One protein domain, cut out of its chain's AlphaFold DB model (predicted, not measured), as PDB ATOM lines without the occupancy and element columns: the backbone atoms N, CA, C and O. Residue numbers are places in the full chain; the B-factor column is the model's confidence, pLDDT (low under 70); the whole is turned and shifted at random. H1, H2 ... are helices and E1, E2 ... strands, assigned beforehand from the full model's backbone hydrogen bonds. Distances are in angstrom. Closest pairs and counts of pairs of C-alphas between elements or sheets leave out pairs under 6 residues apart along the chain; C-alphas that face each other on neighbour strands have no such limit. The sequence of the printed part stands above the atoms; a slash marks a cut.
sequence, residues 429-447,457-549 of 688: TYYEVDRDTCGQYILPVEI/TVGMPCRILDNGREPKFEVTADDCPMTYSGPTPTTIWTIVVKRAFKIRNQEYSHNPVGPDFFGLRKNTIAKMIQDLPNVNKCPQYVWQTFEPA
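Overview. This is residues 429 to 447 and 457 to 549 of the 688 residues of the protein "FYR C-terminal domain-containing protein" of Absidia glauca (UniProt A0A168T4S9). This is an elongated model of two lobes: in one, helix H1 packs over one face of a small three-stranded sheet, E1 E2 E3; the other holds H3 and short strand E4 among long loops. Short H2 lies between them. The printed part has 112 residues, in the order E1 E2 E3 H1 H2 H3 E4, mixed in class, with under half in named elements. The sheet, in that order, is antiparallel. The whole is loose, with a radius of gyration of the C-alphas of 16.5 A and spans of 49 by 31 by 26 A.

Arrangement. Start at the meander, each strand the antiparallel neighbour of the one before: E1, residues 462 to 465, E2, 472 to 477, and E3, 480 to 486. In hairpin E1 and E2, N 463 and O 474 are 2.8 A apart; in hairpin E2 and E3, N 475 and O 484 are 2.9 A apart. H1, residues 489 to 503, is on this sheet in two layers, a helix on one face, at a height over the sheet of 9.1 A. The closest C-alphas of E3 and H1 are those of Gly 486 and Ile 492, 5.8 A. With residues 489 to 494 alone, H1 touches H2, residues 514 to 517; their closest C-alphas are those of Thr 490 and Gly 514, 4.0 A. H3, residues 523 to 530, is apart from H1 and H2. E4, residues 546 to 548, pairs with no named strand, but residues 429 to 430 pair parallel with its 547 to 548. Every O i to N i+4 pair is within hydrogen-bond range in H1 and H3; H2 is too short for one.

Along the chain. Find C-alpha 462 at (181.549, 127.586, 167.500), where E1 begins. E2 is 16.8 A long, E3 17.7 A, H1 21.4 A and H3 10.5 A. E4 ends at C-alpha 548, (180.483, 148.429, 151.574).

Size, cuts and confidence. The farthest C-alphas, of Thr 437 and Asn 505, are 52.1 A apart. Residues 448 to 456 are cut out, with 15.7 A between C-alphas 447 and 457. H3 to E4 is a long link. Confidence is under 70 at residues 444 to 447 and 457 to 459.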
ATOM      1  N   THR A 429     179.929 142.403 148.390       93.94
ATOM      2  CA  THR A 429     179.311 143.350 149.324       93.94
ATOM      3  C   THR A 429     179.459 142.865 150.765       93.94
ATOM      4  O   THR A 429     179.230 141.686 151.054       93.94
ATOM      5  N   TYR A 430     179.832 143.765 151.674       94.75
ATOM      6  CA  TYR A 430     179.904 143.506 153.115       94.75
ATOM      7  C   TYR A 430     179.212 144.621 153.904       94.75
ATOM      8  O   TYR A 430     179.212 145.772 153.481       94.75
ATOM      9  N   TYR A 431     178.621 144.291 155.048       91.31
ATOM     10  CA  TYR A 431     178.167 145.301 156.003       91.31
ATOM     11  C   TYR A 431     179.357 145.769 156.831       91.31
ATOM     12  O   TYR A 431     180.106 144.926 157.338       91.31
ATOM     13  N   GLU A 432     179.521 147.085 156.951       91.25
ATOM     14  CA  GLU A 432     180.457 147.681 157.897       91.25
ATOM     15  C   GLU A 432     180.018 147.332 159.327       91.25
ATOM     16  O   GLU A 432     178.828 147.212 159.618       91.25
ATOM     17  N   VAL A 433     181.003 147.090 160.188       91.69
ATOM     18  CA  VAL A 433     180.831 146.752 161.603       91.69
ATOM     19  C   VAL A 433     181.615 147.796 162.373       91.69
ATOM     20  O   VAL A 433     182.769 148.063 162.020       91.69
ATOM     21  N   ASP A 434     180.982 148.380 163.385       89.50
ATOM     22  CA  ASP A 434     181.573 149.446 164.185       89.50
ATOM     23  C   ASP A 434     182.902 149.013 164.812       89.50
ATOM     24  O   ASP A 434     183.177 147.829 165.043       89.50
ATOM     25  N   ARG A 435     183.757 149.997 165.084       90.12
ATOM     26  CA  ARG A 435     185.036 149.796 165.761       90.12
ATOM     27  C   ARG A 435     185.127 150.679 166.991       90.12
ATOM     28  O   ARG A 435     184.587 151.783 167.008       90.12
ATOM     29  N   ASP A 436     185.814 150.181 168.008       89.19
ATOM     30  CA  ASP A 436     186.095 150.942 169.217       89.19
ATOM     31  C   ASP A 436     187.206 151.981 168.981       89.19
ATOM     32  O   ASP A 436     187.811 152.075 167.908       89.19
ATOM     33  N   THR A 437     187.504 152.767 170.013       91.94
ATOM     34  CA  THR A 437     188.598 153.751 169.996       91.94
ATOM     35  C   THR A 437     189.994 153.126 169.876       91.94
ATOM     36  O   THR A 437     190.953 153.848 169.606       91.94
ATOM     37  N   CYS A 438     190.120 151.805 170.031       88.00
ATOM     38  CA  CYS A 438     191.344 151.030 169.830       88.00
ATOM     39  C   CYS A 438     191.435 150.420 168.414       88.00
ATOM     40  O   CYS A 438     192.441 149.789 168.084       88.00
ATOM     41  N   GLY A 439     190.407 150.588 167.573       87.12
ATOM     42  CA  GLY A 439     190.313 149.994 166.239       87.12
ATOM     43  C   GLY A 439     189.917 148.511 166.222       87.12
ATOM     44  O   GLY A 439     189.909 147.913 165.144       87.12
ATOM     45  N   GLN A 440     189.577 147.920 167.371       82.56
ATOM     46  CA  GLN A 440     188.985 146.585 167.452       82.56
ATOM     47  C   GLN A 440     187.543 146.631 166.957       82.56
ATOM     48  O   GLN A 440     186.862 147.645 167.092       82.56
ATOM     49  N   TYR A 441     187.046 145.527 166.403       83.69
ATOM     50  CA  TYR A 441     185.642 145.445 166.015       83.69
ATOM     51  C   TYR A 441     184.733 145.370 167.240       83.69
ATOM     52  O   TYR A 441     184.795 144.406 168.005       83.69
ATOM     53  N   ILE A 442     183.822 146.337 167.356       80.88
ATOM     54  CA  ILE A 442     182.622 146.192 168.171       80.88
ATOM     55  C   ILE A 442     181.711 145.249 167.391       80.88
ATOM     56  O   ILE A 442     180.874 145.658 166.588       80.88
ATOM     57  N   LEU A 443     181.897 143.950 167.619       73.44
ATOM     58  CA  LEU A 443     180.831 143.001 167.353       73.44
ATOM     59  C   LEU A 443     179.619 143.465 168.179       73.44
ATOM     60  O   LEU A 443     179.750 143.552 169.404       73.44
ATOM     61  N   PRO A 444     178.453 143.771 167.573       49.88
ATOM     62  CA  PRO A 444     177.229 143.857 168.352       49.88
ATOM     63  C   PRO A 444     177.088 142.545 169.127       49.88
ATOM     64  O   PRO A 444     177.404 141.476 168.601       49.88
ATOM     65  N   VAL A 445     176.656 142.650 170.385       42.47
ATOM     66  CA  VAL A 445     176.798 141.615 171.434       42.47
ATOM     67  C   VAL A 445     176.181 140.251 171.063       42.47
ATOM     68  O   VAL A 445     176.484 139.244 171.691       42.47
ATOM     69  N   GLU A 446     175.389 140.195 169.991       42.03
ATOM     70  CA  GLU A 446     174.697 139.015 169.474       42.03
ATOM     71  C   GLU A 446     175.030 138.730 167.984       42.03
ATOM     72  O   GLU A 446     174.134 138.579 167.156       42.03
ATOM     73  N   ILE A 447     176.318 138.600 167.609       37.84
ATOM     74  CA  ILE A 447     176.711 137.796 166.414       37.84
ATOM     75  C   ILE A 447     177.064 136.344 166.810       37.84
ATOM     76  O   ILE A 447     177.833 135.657 166.134       37.84
ATOM     77  N   THR A 457     165.841 124.882 168.246       46.72
ATOM     78  CA  THR A 457     167.127 125.418 167.780       46.72
ATOM     79  C   THR A 457     168.016 125.764 168.973       46.72
ATOM     80  O   THR A 457     168.141 126.913 169.394       46.72
ATOM     81  N   VAL A 458     168.640 124.722 169.515       52.72
ATOM     82  CA  VAL A 458     169.703 124.785 170.522       52.72
ATOM     83  C   VAL A 458     170.868 125.637 169.999       52.72
ATOM     84  O   VAL A 458     171.321 125.446 168.866       52.72
ATOM     85  N   GLY A 459     171.375 126.560 170.822       68.06
ATOM     86  CA  GLY A 459     172.593 127.304 170.511       68.06
ATOM     87  C   GLY A 459     173.798 126.365 170.442       68.06
ATOM     88  O   GLY A 459     173.921 125.418 171.219       68.06
ATOM     89  N   MET A 460     174.675 126.577 169.461       71.81
ATOM     90  CA  MET A 460     175.890 125.775 169.314       71.81
ATOM     91  C   MET A 460     177.112 126.685 169.149       71.81
ATOM     92  O   MET A 460     177.486 126.993 168.012       71.81
ATOM     93  N   PRO A 461     177.713 127.168 170.257       85.75
ATOM     94  CA  PRO A 461     178.882 128.040 170.210       85.75
ATOM     95  C   PRO A 461     180.059 127.373 169.481       85.75
ATOM     96  O   PRO A 461     180.646 126.384 169.931       85.75
ATOM     97  N   CYS A 462     180.415 127.962 168.339       90.81
ATOM     98  CA  CYS A 462     181.549 127.586 167.500       90.81
ATOM     99  C   CYS A 462     182.816 128.314 167.971       90.81
ATOM    100  O   CYS A 462     182.826 129.539 168.063       90.81
ATOM    101  N   ARG A 463     183.913 127.589 168.209       93.38
ATOM    102  CA  ARG A 463     185.203 128.162 168.636       93.38
ATOM    103  C   ARG A 463     186.341 127.743 167.711       93.38
ATOM    104  O   ARG A 463     186.315 126.668 167.112       93.38
ATOM    105  N   ILE A 464     187.352 128.601 167.609       94.88
ATOM    106  CA  ILE A 464     188.616 128.320 166.919       94.88
ATOM    107  C   ILE A 464     189.722 128.540 167.947       94.88
ATOM    108  O   ILE A 464     189.847 129.635 168.489       94.88
ATOM    109  N   LEU A 465     190.478 127.489 168.241       95.44
ATOM    110  CA  LEU A 465     191.547 127.474 169.230       95.44
ATOM    111  C   LEU A 465     192.895 127.250 168.543       95.44
ATOM    112  O   LEU A 465     192.988 126.545 167.534       95.44
ATOM    113  N   ASP A 466     193.949 127.812 169.128       95.00
ATOM    114  CA  ASP A 466     195.317 127.459 168.758       95.00
ATOM    115  C   ASP A 466     195.641 126.032 169.242       95.00
ATOM    116  O   ASP A 466     195.317 125.641 170.365       95.00
ATOM    117  N   ASN A 467     196.257 125.246 168.362       95.25
ATOM    118  CA  ASN A 467     196.753 123.895 168.617       95.25
ATOM    119  C   ASN A 467     198.129 123.698 167.925       95.25
ATOM    120  O   ASN A 467     198.494 122.617 167.458       95.25
ATOM    121  N   GLY A 468     198.919 124.777 167.866       96.19
ATOM    122  CA  GLY A 468     200.334 124.801 167.501       96.19
ATOM    123  C   GLY A 468     200.595 124.787 165.997       96.19
ATOM    124  O   GLY A 468     200.997 125.795 165.425       96.19
ATOM    125  N   ARG A 469     200.433 123.625 165.350       94.56
ATOM    126  CA  ARG A 469     200.691 123.476 163.898       94.56
ATOM    127  C   ARG A 469     199.451 123.682 163.033       94.56
ATOM    128  O   ARG A 469     199.578 124.073 161.878       94.56
ATOM    129  N   GLU A 470     198.276 123.406 163.583       95.56
ATOM    130  CA  GLU A 470     196.985 123.494 162.900       95.56
ATOM    131  C   GLU A 470     195.945 124.082 163.866       95.56
ATOM    132  O   GLU A 470     196.028 123.810 165.066       95.56
ATOM    133  N   PRO A 471     194.961 124.864 163.388       96.81
ATOM    134  CA  PRO A 471     193.864 125.345 164.223       96.81
ATOM    135  C   PRO A 471     192.956 124.191 164.667       96.81
ATOM    136  O   PRO A 471     192.506 123.378 163.854       96.81
ATOM    137  N   LYS A 472     192.614 124.155 165.957       97.38
ATOM    138  CA  LYS A 472     191.602 123.245 166.500       97.38
ATOM    139  C   LYS A 472     190.261 123.963 166.521       97.38
ATOM    140  O   LYS A 472     190.041 124.875 167.311       97.38
ATOM    141  N   PHE A 473     189.346 123.531 165.670       97.38
ATOM    142  CA  PHE A 473     187.964 123.981 165.728       97.38
ATOM    143  C   PHE A 473     187.231 123.208 166.837       97.38
ATOM    144  O   PHE A 473     187.566 122.052 167.126       97.38
ATOM    145  N   GLU A 474     186.218 123.824 167.442       96.31
ATOM    146  CA  GLU A 474     185.312 123.197 168.410       96.31
ATOM    147  C   GLU A 474     183.866 123.662 168.193       96.31
ATOM    148  O   GLU A 474     183.625 124.796 167.781       96.31
ATOM    149  N   VAL A 475     182.904 122.784 168.483       95.25
ATOM    150  CA  VAL A 475     181.473 123.097 168.603       95.25
ATOM    151  C   VAL A 475     180.947 122.393 169.850       95.25
ATOM    152  O   VAL A 475     181.031 121.167 169.941       95.25
ATOM    153  N   THR A 476     180.405 123.147 170.801       92.06
ATOM    154  CA  THR A 476     179.602 122.615 171.917       92.06
ATOM    155  C   THR A 476     178.125 122.844 171.594       92.06
ATOM    156  O   THR A 476     177.819 123.767 170.843       92.06
ATOM    157  N   ALA A 477     177.222 122.017 172.124       88.25
ATOM    158  CA  ALA A 477     175.782 122.249 172.045       88.25
ATOM    159  C   ALA A 477     175.232 122.623 173.427       88.25
ATOM    160  O   ALA A 477     175.631 122.025 174.427       88.25
ATOM    161  N   ASP A 478     174.323 123.594 173.497       81.50
ATOM    162  CA  ASP A 478     173.787 124.067 174.780       81.50
ATOM    163  C   ASP A 478     172.888 123.018 175.478       81.50
ATOM    164  O   ASP A 478     172.742 123.047 176.698       81.50
ATOM    165  N   ASP A 479     172.318 122.061 174.731       84.06
ATOM    166  CA  ASP A 479     171.514 120.941 175.250       84.06
ATOM    167  C   ASP A 479     172.357 119.737 175.701       84.06
ATOM    168  O   ASP A 479     171.895 118.881 176.460       84.06
ATOM    169  N   CYS A 480     173.599 119.647 175.223       80.38
ATOM    170  CA  CYS A 480     174.456 118.491 175.394       80.38
ATOM    171  C   CYS A 480     175.909 118.945 175.605       80.38
ATOM    172  O   CYS A 480     176.576 119.313 174.634       80.38
ATOM    173  N   PRO A 481     176.474 118.833 176.830       81.75
ATOM    174  CA  PRO A 481     177.821 119.321 177.165       81.75
ATOM    175  C   PRO A 481     178.974 118.527 176.507       81.75
ATOM    176  O   PRO A 481     180.118 118.563 176.959       81.75
ATOM    177  N   MET A 482     178.690 117.784 175.435       90.94
ATOM    178  CA  MET A 482     179.660 117.097 174.596       90.94
ATOM    179  C   MET A 482     180.218 118.055 173.535       90.94
ATOM    180  O   MET A 482     179.628 118.243 172.473       90.94
ATOM    181  N   THR A 483     181.402 118.617 173.783       95.19
ATOM    182  CA  THR A 483     182.149 119.362 172.758       95.19
ATOM    183  C   THR A 483     182.682 118.424 171.671       95.19
ATOM    184  O   THR A 483     183.405 117.466 171.953       95.19
ATOM    185  N   TYR A 484     182.391 118.739 170.411       96.12
ATOM    186  CA  TYR A 484     182.976 118.102 169.234       96.12
ATOM    187  C   TYR A 484     184.150 118.943 168.721       96.12
ATOM    188  O   TYR A 484     184.003 120.145 168.524       96.12
ATOM    189  N   SER A 485     185.311 118.329 168.476       97.06
ATOM    190  CA  SER A 485     186.518 119.036 168.019       97.06
ATOM    191  C   SER A 485     187.181 118.372 166.811       97.06
ATOM    192  O   SER A 485     186.970 117.187 166.550       97.06
ATOM    193  N   GLY A 486     187.965 119.140 166.050       97.25
ATOM    194  CA  GLY A 486     188.676 118.641 164.874       97.25
ATOM    195  C   GLY A 486     189.473 119.714 164.117       97.25
ATOM    196  O   GLY A 486     189.294 120.905 164.371       97.25
ATOM    197  N   PRO A 487     190.332 119.313 163.160       97.50
ATOM    198  CA  PRO A 487     191.254 120.215 162.457       97.50
ATOM    199  C   PRO A 487     190.595 121.063 161.354       97.50
ATOM    200  O   PRO A 487     191.240 121.925 160.766       97.50
ATOM    201  N   THR A 488     189.311 120.841 161.031       97.12
ATOM    202  CA  THR A 488     188.575 121.679 160.066       97.12
ATOM    203  C   THR A 488     187.114 121.894 160.488       97.12
ATOM    204  O   THR A 488     186.529 120.999 161.112       97.12
ATOM    205  N   PRO A 489     186.465 123.001 160.061       96.12
ATOM    206  CA  PRO A 489     185.028 123.219 160.249       96.12
ATOM    207  C   PRO A 489     184.180 122.067 159.695       96.12
ATOM    208  O   PRO A 489     183.212 121.627 160.313       96.12
ATOM    209  N   THR A 490     184.558 121.554 158.520       96.06
ATOM    210  CA  THR A 490     183.849 120.474 157.821       96.06
ATOM    211  C   THR A 490     183.909 119.165 158.600       96.06
ATOM    212  O   THR A 490     182.908 118.453 158.657       96.06
ATOM    213  N   THR A 491     185.042 118.857 159.242       96.38
ATOM    214  CA  THR A 491     185.203 117.651 160.070       96.38
ATOM    215  C   THR A 491     184.196 117.640 161.218       96.38
ATOM    216  O   THR A 491     183.524 116.634 161.435       96.38
ATOM    217  N   ILE A 492     184.034 118.765 161.919       96.25
ATOM    218  CA  ILE A 492     183.163 118.842 163.099       96.25
ATOM    219  C   ILE A 492     181.697 118.826 162.703       96.25
ATOM    220  O   ILE A 492     180.944 118.006 163.221       96.25
ATOM    221  N   TRP A 493     181.293 119.647 161.732       94.69
ATOM    222  CA  TRP A 493     179.907 119.622 161.262       94.69
ATOM    223  C   TRP A 493     179.534 118.263 160.657       94.69
ATOM    224  O   TRP A 493     178.405 117.815 160.828       94.69
ATOM    225  N   THR A 494     180.485 117.533 160.063       95.12
ATOM    226  CA  THR A 494     180.284 116.129 159.662       95.12
ATOM    227  C   THR A 494     179.993 115.218 160.861       95.12
ATOM    228  O   THR A 494     179.115 114.363 160.763       95.12
ATOM    229  N   ILE A 495     180.687 115.381 161.993       94.88
ATOM    230  CA  ILE A 495     180.436 114.608 163.224       94.88
ATOM    231  C   ILE A 495     179.062 114.965 163.815       94.88
ATOM    232  O   ILE A 495     178.258 114.066 164.062       94.88
ATOM    233  N   VAL A 496     178.771 116.261 163.970       93.75
ATOM    234  CA  VAL A 496     177.506 116.795 164.506       93.75
ATOM    235  C   VAL A 496     176.310 116.312 163.678       93.75
ATOM    236  O   VAL A 496     175.381 115.708 164.213       93.75
ATOM    237  N   VAL A 497     176.351 116.482 162.351       93.06
ATOM    238  CA  VAL A 497     175.252 116.065 161.466       93.06
ATOM    239  C   VAL A 497     175.107 114.540 161.445       93.06
ATOM    240  O   VAL A 497     173.985 114.046 161.535       93.06
ATOM    241  N   LYS A 498     176.201 113.758 161.431       94.31
ATOM    242  CA  LYS A 498     176.117 112.288 161.567       94.31
ATOM    243  C   LYS A 498     175.506 111.854 162.900       94.31
ATOM    244  O   LYS A 498     174.755 110.879 162.925       94.31
ATOM    245  N   ARG A 499     175.790 112.563 164.000       93.06
ATOM    246  CA  ARG A 499     175.183 112.294 165.312       93.06
ATOM    247  C   ARG A 499     173.680 112.576 165.292       93.06
ATOM    248  O   ARG A 499     172.917 111.701 165.694       93.06
ATOM    249  N   ALA A 500     173.257 113.723 164.759       91.12
ATOM    250  CA  ALA A 500     171.844 114.086 164.627       91.12
ATOM    251  C   ALA A 500     171.060 113.104 163.731       91.12
ATOM    252  O   ALA A 500     169.981 112.647 164.106       91.12
ATOM    253  N   PHE A 501     171.622 112.712 162.582       93.69
ATOM    254  CA  PHE A 501     171.021 111.707 161.695       93.69
ATOM    255  C   PHE A 501     170.912 110.331 162.369       93.69
ATOM    256  O   PHE A 501     169.858 109.702 162.298       93.69
ATOM    257  N   LYS A 502     171.947 109.899 163.109       92.75
ATOM    258  CA  LYS A 502     171.907 108.646 163.881       92.75
ATOM    259  C   LYS A 502     170.818 108.653 164.958       92.75
ATOM    260  O   LYS A 502     170.159 107.635 165.129       92.75
ATOM    261  N   ILE A 503     170.601 109.772 165.655       90.69
ATOM    262  CA  ILE A 503     169.518 109.911 166.649       90.69
ATOM    263  C   ILE A 503     168.137 109.786 165.981       90.69
ATOM    264  O   ILE A 503     167.234 109.173 166.541       90.69
ATOM    265  N   ARG A 504     167.985 110.296 164.753       92.75
ATOM    266  CA  ARG A 504     166.749 110.205 163.953       92.75
ATOM    267  C   ARG A 504     166.566 108.867 163.218       92.75
ATOM    268  O   ARG A 504     165.599 108.729 162.476       92.75
ATOM    269  N   ASN A 505     167.483 107.905 163.376       94.19
ATOM    270  CA  ASN A 505     167.557 106.667 162.583       94.19
ATOM    271  C   ASN A 505     167.569 106.903 161.052       94.19
ATOM    272  O   ASN A 505     167.052 106.093 160.284       94.19
ATOM    273  N   GLN A 506     168.161 108.013 160.601       95.00
ATOM    274  CA  GLN A 506     168.258 108.398 159.187       95.00
ATOM    275  C   GLN A 506     169.668 108.158 158.635       95.00
ATOM    276  O   GLN A 506     170.666 108.373 159.327       95.00
ATOM    277  N   GLU A 507     169.769 107.756 157.367       93.62
ATOM    278  CA  GLU A 507     171.059 107.611 156.689       93.62
ATOM    279  C   GLU A 507     171.636 108.979 156.287       93.62
ATOM    280  O   GLU A 507     170.963 109.833 155.708       93.62
ATOM    281  N   TYR A 508     172.914 109.190 156.600       93.06
ATOM    282  CA  TYR A 508     173.651 110.405 156.265       93.06
ATOM    283  C   TYR A 508     174.066 110.384 154.785       93.06
ATOM    284  O   TYR A 508     174.934 109.603 154.396       93.06
ATOM    285  N   SER A 509     173.472 111.255 153.965       88.00
ATOM    286  CA  SER A 509     173.693 111.266 152.507       88.00
ATOM    287  C   SER A 509     174.628 112.379 152.001       88.00
ATOM    288  O   SER A 509     175.198 112.262 150.915       88.00
ATOM    289  N   HIS A 510     174.792 113.486 152.738       87.50
ATOM    290  CA  HIS A 510     175.420 114.713 152.217       87.50
ATOM    291  C   HIS A 510     176.427 115.322 153.196       87.50
ATOM    292  O   HIS A 510     176.165 115.398 154.394       87.50
ATOM    293  N   ASN A 511     177.562 115.804 152.679       82.88
ATOM    294  CA  ASN A 511     178.585 116.460 153.495       82.88
ATOM    295  C   ASN A 511     178.222 117.927 153.788       82.88
ATOM    296  O   ASN A 511     177.998 118.687 152.842       82.88
ATOM    297  N   PRO A 512     178.187 118.354 155.066       83.75
ATOM    298  CA  PRO A 512     177.855 119.722 155.430       83.75
ATOM    299  C   PRO A 512     178.996 120.673 155.080       83.75
ATOM    300  O   PRO A 512     180.178 120.376 155.261       83.75
ATOM    301  N   VAL A 513     178.634 121.864 154.612       89.56
ATOM    302  CA  VAL A 513     179.580 122.887 154.163       89.56
ATOM    303  C   VAL A 513     180.093 123.703 155.363       89.56
ATOM    304  O   VAL A 513     179.757 124.868 155.547       89.56
ATOM    305  N   GLY A 514     180.901 123.057 156.213       90.31
ATOM    306  CA  GLY A 514     181.342 123.546 157.533       90.31
ATOM    307  C   GLY A 514     181.716 125.039 157.648       90.31
ATOM    308  O   GLY A 514     181.296 125.668 158.619       90.31
ATOM    309  N   PRO A 515     182.446 125.645 156.687       93.88
ATOM    310  CA  PRO A 515     182.783 127.073 156.726       93.88
ATOM    311  C   PRO A 515     181.603 128.061 156.614       93.88
ATOM    312  O   PRO A 515     181.801 129.238 156.903       93.88
ATOM    313  N   ASP A 516     180.394 127.631 156.221       92.88
ATOM    314  CA  ASP A 516     179.184 128.477 156.324       92.88
ATOM    315  C   ASP A 516     178.623 128.485 157.747       92.88
ATOM    316  O   ASP A 516     178.281 129.543 158.277       92.88
ATOM    317  N   PHE A 517     178.573 127.310 158.382       92.00
ATOM    318  CA  PHE A 517     178.069 127.144 159.747       92.00
ATOM    319  C   PHE A 517     178.970 127.840 160.779       92.00
ATOM    320  O   PHE A 517     178.473 128.501 161.684       92.00
ATOM    321  N   PHE A 518     180.293 127.795 160.583       93.12
ATOM    322  CA  PHE A 518     181.262 128.611 161.331       93.12
ATOM    323  C   PHE A 518     181.256 130.106 160.937       93.12
ATOM    324  O   PHE A 518     182.078 130.874 161.423       93.12
ATOM    325  N   GLY A 519     180.391 130.543 160.013       93.25
ATOM    326  CA  GLY A 519     180.282 131.938 159.573       93.25
ATOM    327  C   GLY A 519     181.439 132.461 158.709       93.25
ATOM    328  O   GLY A 519     181.301 133.528 158.117       93.25
ATOM    329  N   LEU A 520     182.538 131.715 158.564       93.94
ATOM    330  CA  LEU A 520     183.783 132.125 157.892       93.94
ATOM    331  C   LEU A 520     183.621 132.524 156.412       93.94
ATOM    332  O   LEU A 520     184.492 133.197 155.866       93.94
ATOM    333  N   ARG A 521     182.520 132.135 155.754       91.25
ATOM    334  CA  ARG A 521     182.168 132.587 154.392       91.25
ATOM    335  C   ARG A 521     181.167 133.749 154.320       91.25
ATOM    336  O   ARG A 521     180.879 134.206 153.214       91.25
ATOM    337  N   LYS A 522     180.678 134.286 155.448       93.38
ATOM    338  CA  LYS A 522     179.967 135.580 155.462       93.38
ATOM    339  C   LYS A 522     180.947 136.669 155.011       93.38
ATOM    340  O   LYS A 522     181.998 136.827 155.625       93.38
ATOM    341  N   ASN A 523     180.592 137.448 153.986       95.31
ATOM    342  CA  ASN A 523     181.471 138.484 153.422       95.31
ATOM    343  C   ASN A 523     181.993 139.473 154.485       95.31
ATOM    344  O   ASN A 523     183.175 139.790 154.476       95.31
ATOM    345  N   THR A 524     181.149 139.895 155.436       94.62
ATOM    346  CA  THR A 524     181.568 140.731 156.576       94.62
ATOM    347  C   THR A 524     182.643 140.058 157.429       94.62
ATOM    348  O   THR A 524     183.685 140.662 157.645       94.62
ATOM    349  N   ILE A 525     182.466 138.797 157.841       94.25
ATOM    350  CA  ILE A 525     183.467 138.078 158.653       94.25
ATOM    351  C   ILE A 525     184.767 137.871 157.859       94.25
ATOM    352  O   ILE A 525     185.855 138.071 158.391       94.25
ATOM    353  N   ALA A 526     184.675 137.558 156.564       94.62
ATOM    354  CA  ALA A 526     185.844 137.441 155.694       94.62
ATOM    355  C   ALA A 526     186.606 138.776 155.535       94.62
ATOM    356  O   ALA A 526     187.837 138.771 155.557       94.62
ATOM    357  N   LYS A 527     185.901 139.914 155.446       95.81
ATOM    358  CA  LYS A 527     186.505 141.258 155.453       95.81
ATOM    359  C   LYS A 527     187.117 141.608 156.810       95.81
ATOM    360  O   LYS A 527     188.227 142.122 156.843       95.81
ATOM    361  N   MET A 528     186.452 141.274 157.917       95.62
ATOM    362  CA  MET A 528     187.000 141.457 159.267       95.62
ATOM    363  C   MET A 528     188.319 140.698 159.440       95.62
ATOM    364  O   MET A 528     189.278 141.266 159.947       95.62
ATOM    365  N   ILE A 529     188.404 139.457 158.942       95.31
ATOM    366  CA  ILE A 529     189.636 138.650 158.946       95.31
ATOM    367  C   ILE A 529     190.745 139.283 158.080       95.31
ATOM    368  O   ILE A 529     191.910 139.226 158.463       95.31
ATOM    369  N   GLN A 530     190.410 139.920 156.950       96.50
ATOM    370  CA  GLN A 530     191.374 140.664 156.115       96.50
ATOM    371  C   GLN A 530     191.852 141.988 156.718       96.50
ATOM    372  O   GLN A 530     192.883 142.506 156.294       96.50
ATOM    373  N   ASP A 531     191.130 142.523 157.697       95.88
ATOM    374  CA  ASP A 531     191.517 143.739 158.408       95.88
ATOM    375  C   ASP A 531     192.298 143.438 159.703       95.88
ATOM    376  O   ASP A 531     192.767 144.364 160.366       95.88
ATOM    377  N   LEU A 532     192.476 142.157 160.065       94.38
ATOM    378  CA  LEU A 532     193.278 141.763 161.224       94.38
ATOM    379  C   LEU A 532     194.778 142.026 160.993       94.38
ATOM    380  O   LEU A 532     195.316 141.739 159.914       94.38
ATOM    381  N   PRO A 533     195.510 142.490 162.024       94.69
ATOM    382  CA  PRO A 533     196.949 142.669 161.925       94.69
ATOM    383  C   PRO A 533     197.634 141.328 161.637       94.69
ATOM    384  O   PRO A 533     197.298 140.301 162.226       94.69
ATOM    385  N   ASN A 534     198.668 141.360 160.794       95.62
ATOM    386  CA  ASN A 534     199.456 140.206 160.339       95.62
ATOM    387  C   ASN A 534     198.804 139.280 159.294       95.62
ATOM    388  O   ASN A 534     199.473 138.335 158.884       95.62
ATOM    389  N   VAL A 535     197.588 139.525 158.786       96.75
ATOM    390  CA  VAL A 535     197.014 138.680 157.707       96.75
ATOM    391  C   VAL A 535     197.857 138.700 156.418       96.75
ATOM    392  O   VAL A 535     197.943 137.711 155.695       96.75
ATOM    393  N   ASN A 536     198.612 139.779 156.190       96.75
ATOM    394  CA  ASN A 536     199.632 139.877 155.141       96.75
ATOM    395  C   ASN A 536     200.839 138.929 155.326       96.75
ATOM    396  O   ASN A 536     201.614 138.759 154.390       96.75
ATOM    397  N   LYS A 537     201.002 138.299 156.498       97.31
ATOM    398  CA  LYS A 537     201.999 137.244 156.758       97.31
ATOM    399  C   LYS A 537     201.495 135.840 156.399       97.31
ATOM    400  O   LYS A 537     202.231 134.876 156.590       97.31
ATOM    401  N   CYS A 538     200.273 135.701 155.880       96.31
ATOM    402  CA  CYS A 538     199.713 134.435 155.411       96.31
ATOM    403  C   CYS A 538     199.893 134.313 153.879       96.31
ATOM    404  O   CYS A 538     199.000 134.713 153.136       96.31
ATOM    405  N   PRO A 539     201.007 133.754 153.357       96.12
ATOM    406  CA  PRO A 539     201.317 133.783 151.917       96.12
ATOM    407  C   PRO A 539     200.350 132.964 151.047       96.12
ATOM    408  O   PRO A 539     200.286 133.163 149.840       96.12
ATOM    409  N   GLN A 540     199.597 132.040 151.651       96.56
ATOM    410  CA  GLN A 540     198.560 131.244 150.986       96.56
ATOM    411  C   GLN A 540     197.166 131.898 151.054       96.56
ATOM    412  O   GLN A 540     196.188 131.311 150.590       96.56
ATOM    413  N   TYR A 541     197.042 133.091 151.646       96.25
ATOM    414  CA  TYR A 541     195.762 133.774 151.774       96.25
ATOM    415  C   TYR A 541     195.331 134.412 150.445       96.25
ATOM    416  O   TYR A 541     195.947 135.357 149.952       96.25
ATOM    417  N   VAL A 542     194.235 133.907 149.872       95.81
ATOM    418  CA  VAL A 542     193.637 134.461 148.650       95.81
ATOM    419  C   VAL A 542     192.806 135.693 149.008       95.81
ATOM    420  O   VAL A 542     191.674 135.580 149.486       95.81
ATOM    421  N   TRP A 543     193.382 136.869 148.761       96.56
ATOM    422  CA  TRP A 543     192.725 138.166 148.923       96.56
ATOM    423  C   TRP A 543     191.441 138.277 148.092       96.56
ATOM    424  O   TRP A 543     191.315 137.696 147.015       96.56
ATOM    425  N   GLN A 544     190.470 139.032 148.608       96.06
ATOM    426  CA  GLN A 544     189.147 139.205 148.001       96.06
ATOM    427  C   GLN A 544     188.763 140.681 148.047       96.06
ATOM    428  O   GLN A 544     188.948 141.333 149.069       96.06
ATOM    429  N   THR A 545     188.214 141.205 146.956       96.25
ATOM    430  CA  THR A 545     187.794 142.607 146.885       96.25
ATOM    431  C   THR A 545     186.429 142.776 147.545       96.25
ATOM    432  O   THR A 545     185.470 142.102 147.160       96.25
ATOM    433  N   PHE A 546     186.329 143.690 148.510       96.56
ATOM    434  CA  PHE A 546     185.105 143.965 149.259       96.56
ATOM    435  C   PHE A 546     184.658 145.424 149.097       96.56
ATOM    436  O   PHE A 546     185.456 146.336 149.295       96.56
ATOM    437  N   GLU A 547     183.376 145.644 148.800       95.88
ATOM    438  CA  GLU A 547     182.739 146.972 148.807       95.88
ATOM    439  C   GLU A 547     181.685 147.069 149.922       95.88
ATOM    440  O   GLU A 547     180.936 146.106 150.127       95.88
ATOM    441  N   PRO A 548     181.564 148.214 150.620       95.50
ATOM    442  CA  PRO A 548     180.483 148.429 151.574       95.50
ATOM    443  C   PRO A 548     179.114 148.233 150.915       95.50
ATOM    444  O   PRO A 548     178.860 148.704 149.800       95.50
ATOM    445  N   ALA A 549     178.217 147.532 151.603       91.25
ATOM    446  CA  ALA A 549     176.859 147.261 151.159       91.25
ATOM    447  C   ALA A 549     176.056 148.568 151.113       91.25
ATOM    448  O   ALA A 549     175.409 148.966 152.081       91.25
TER     449      ALA A 549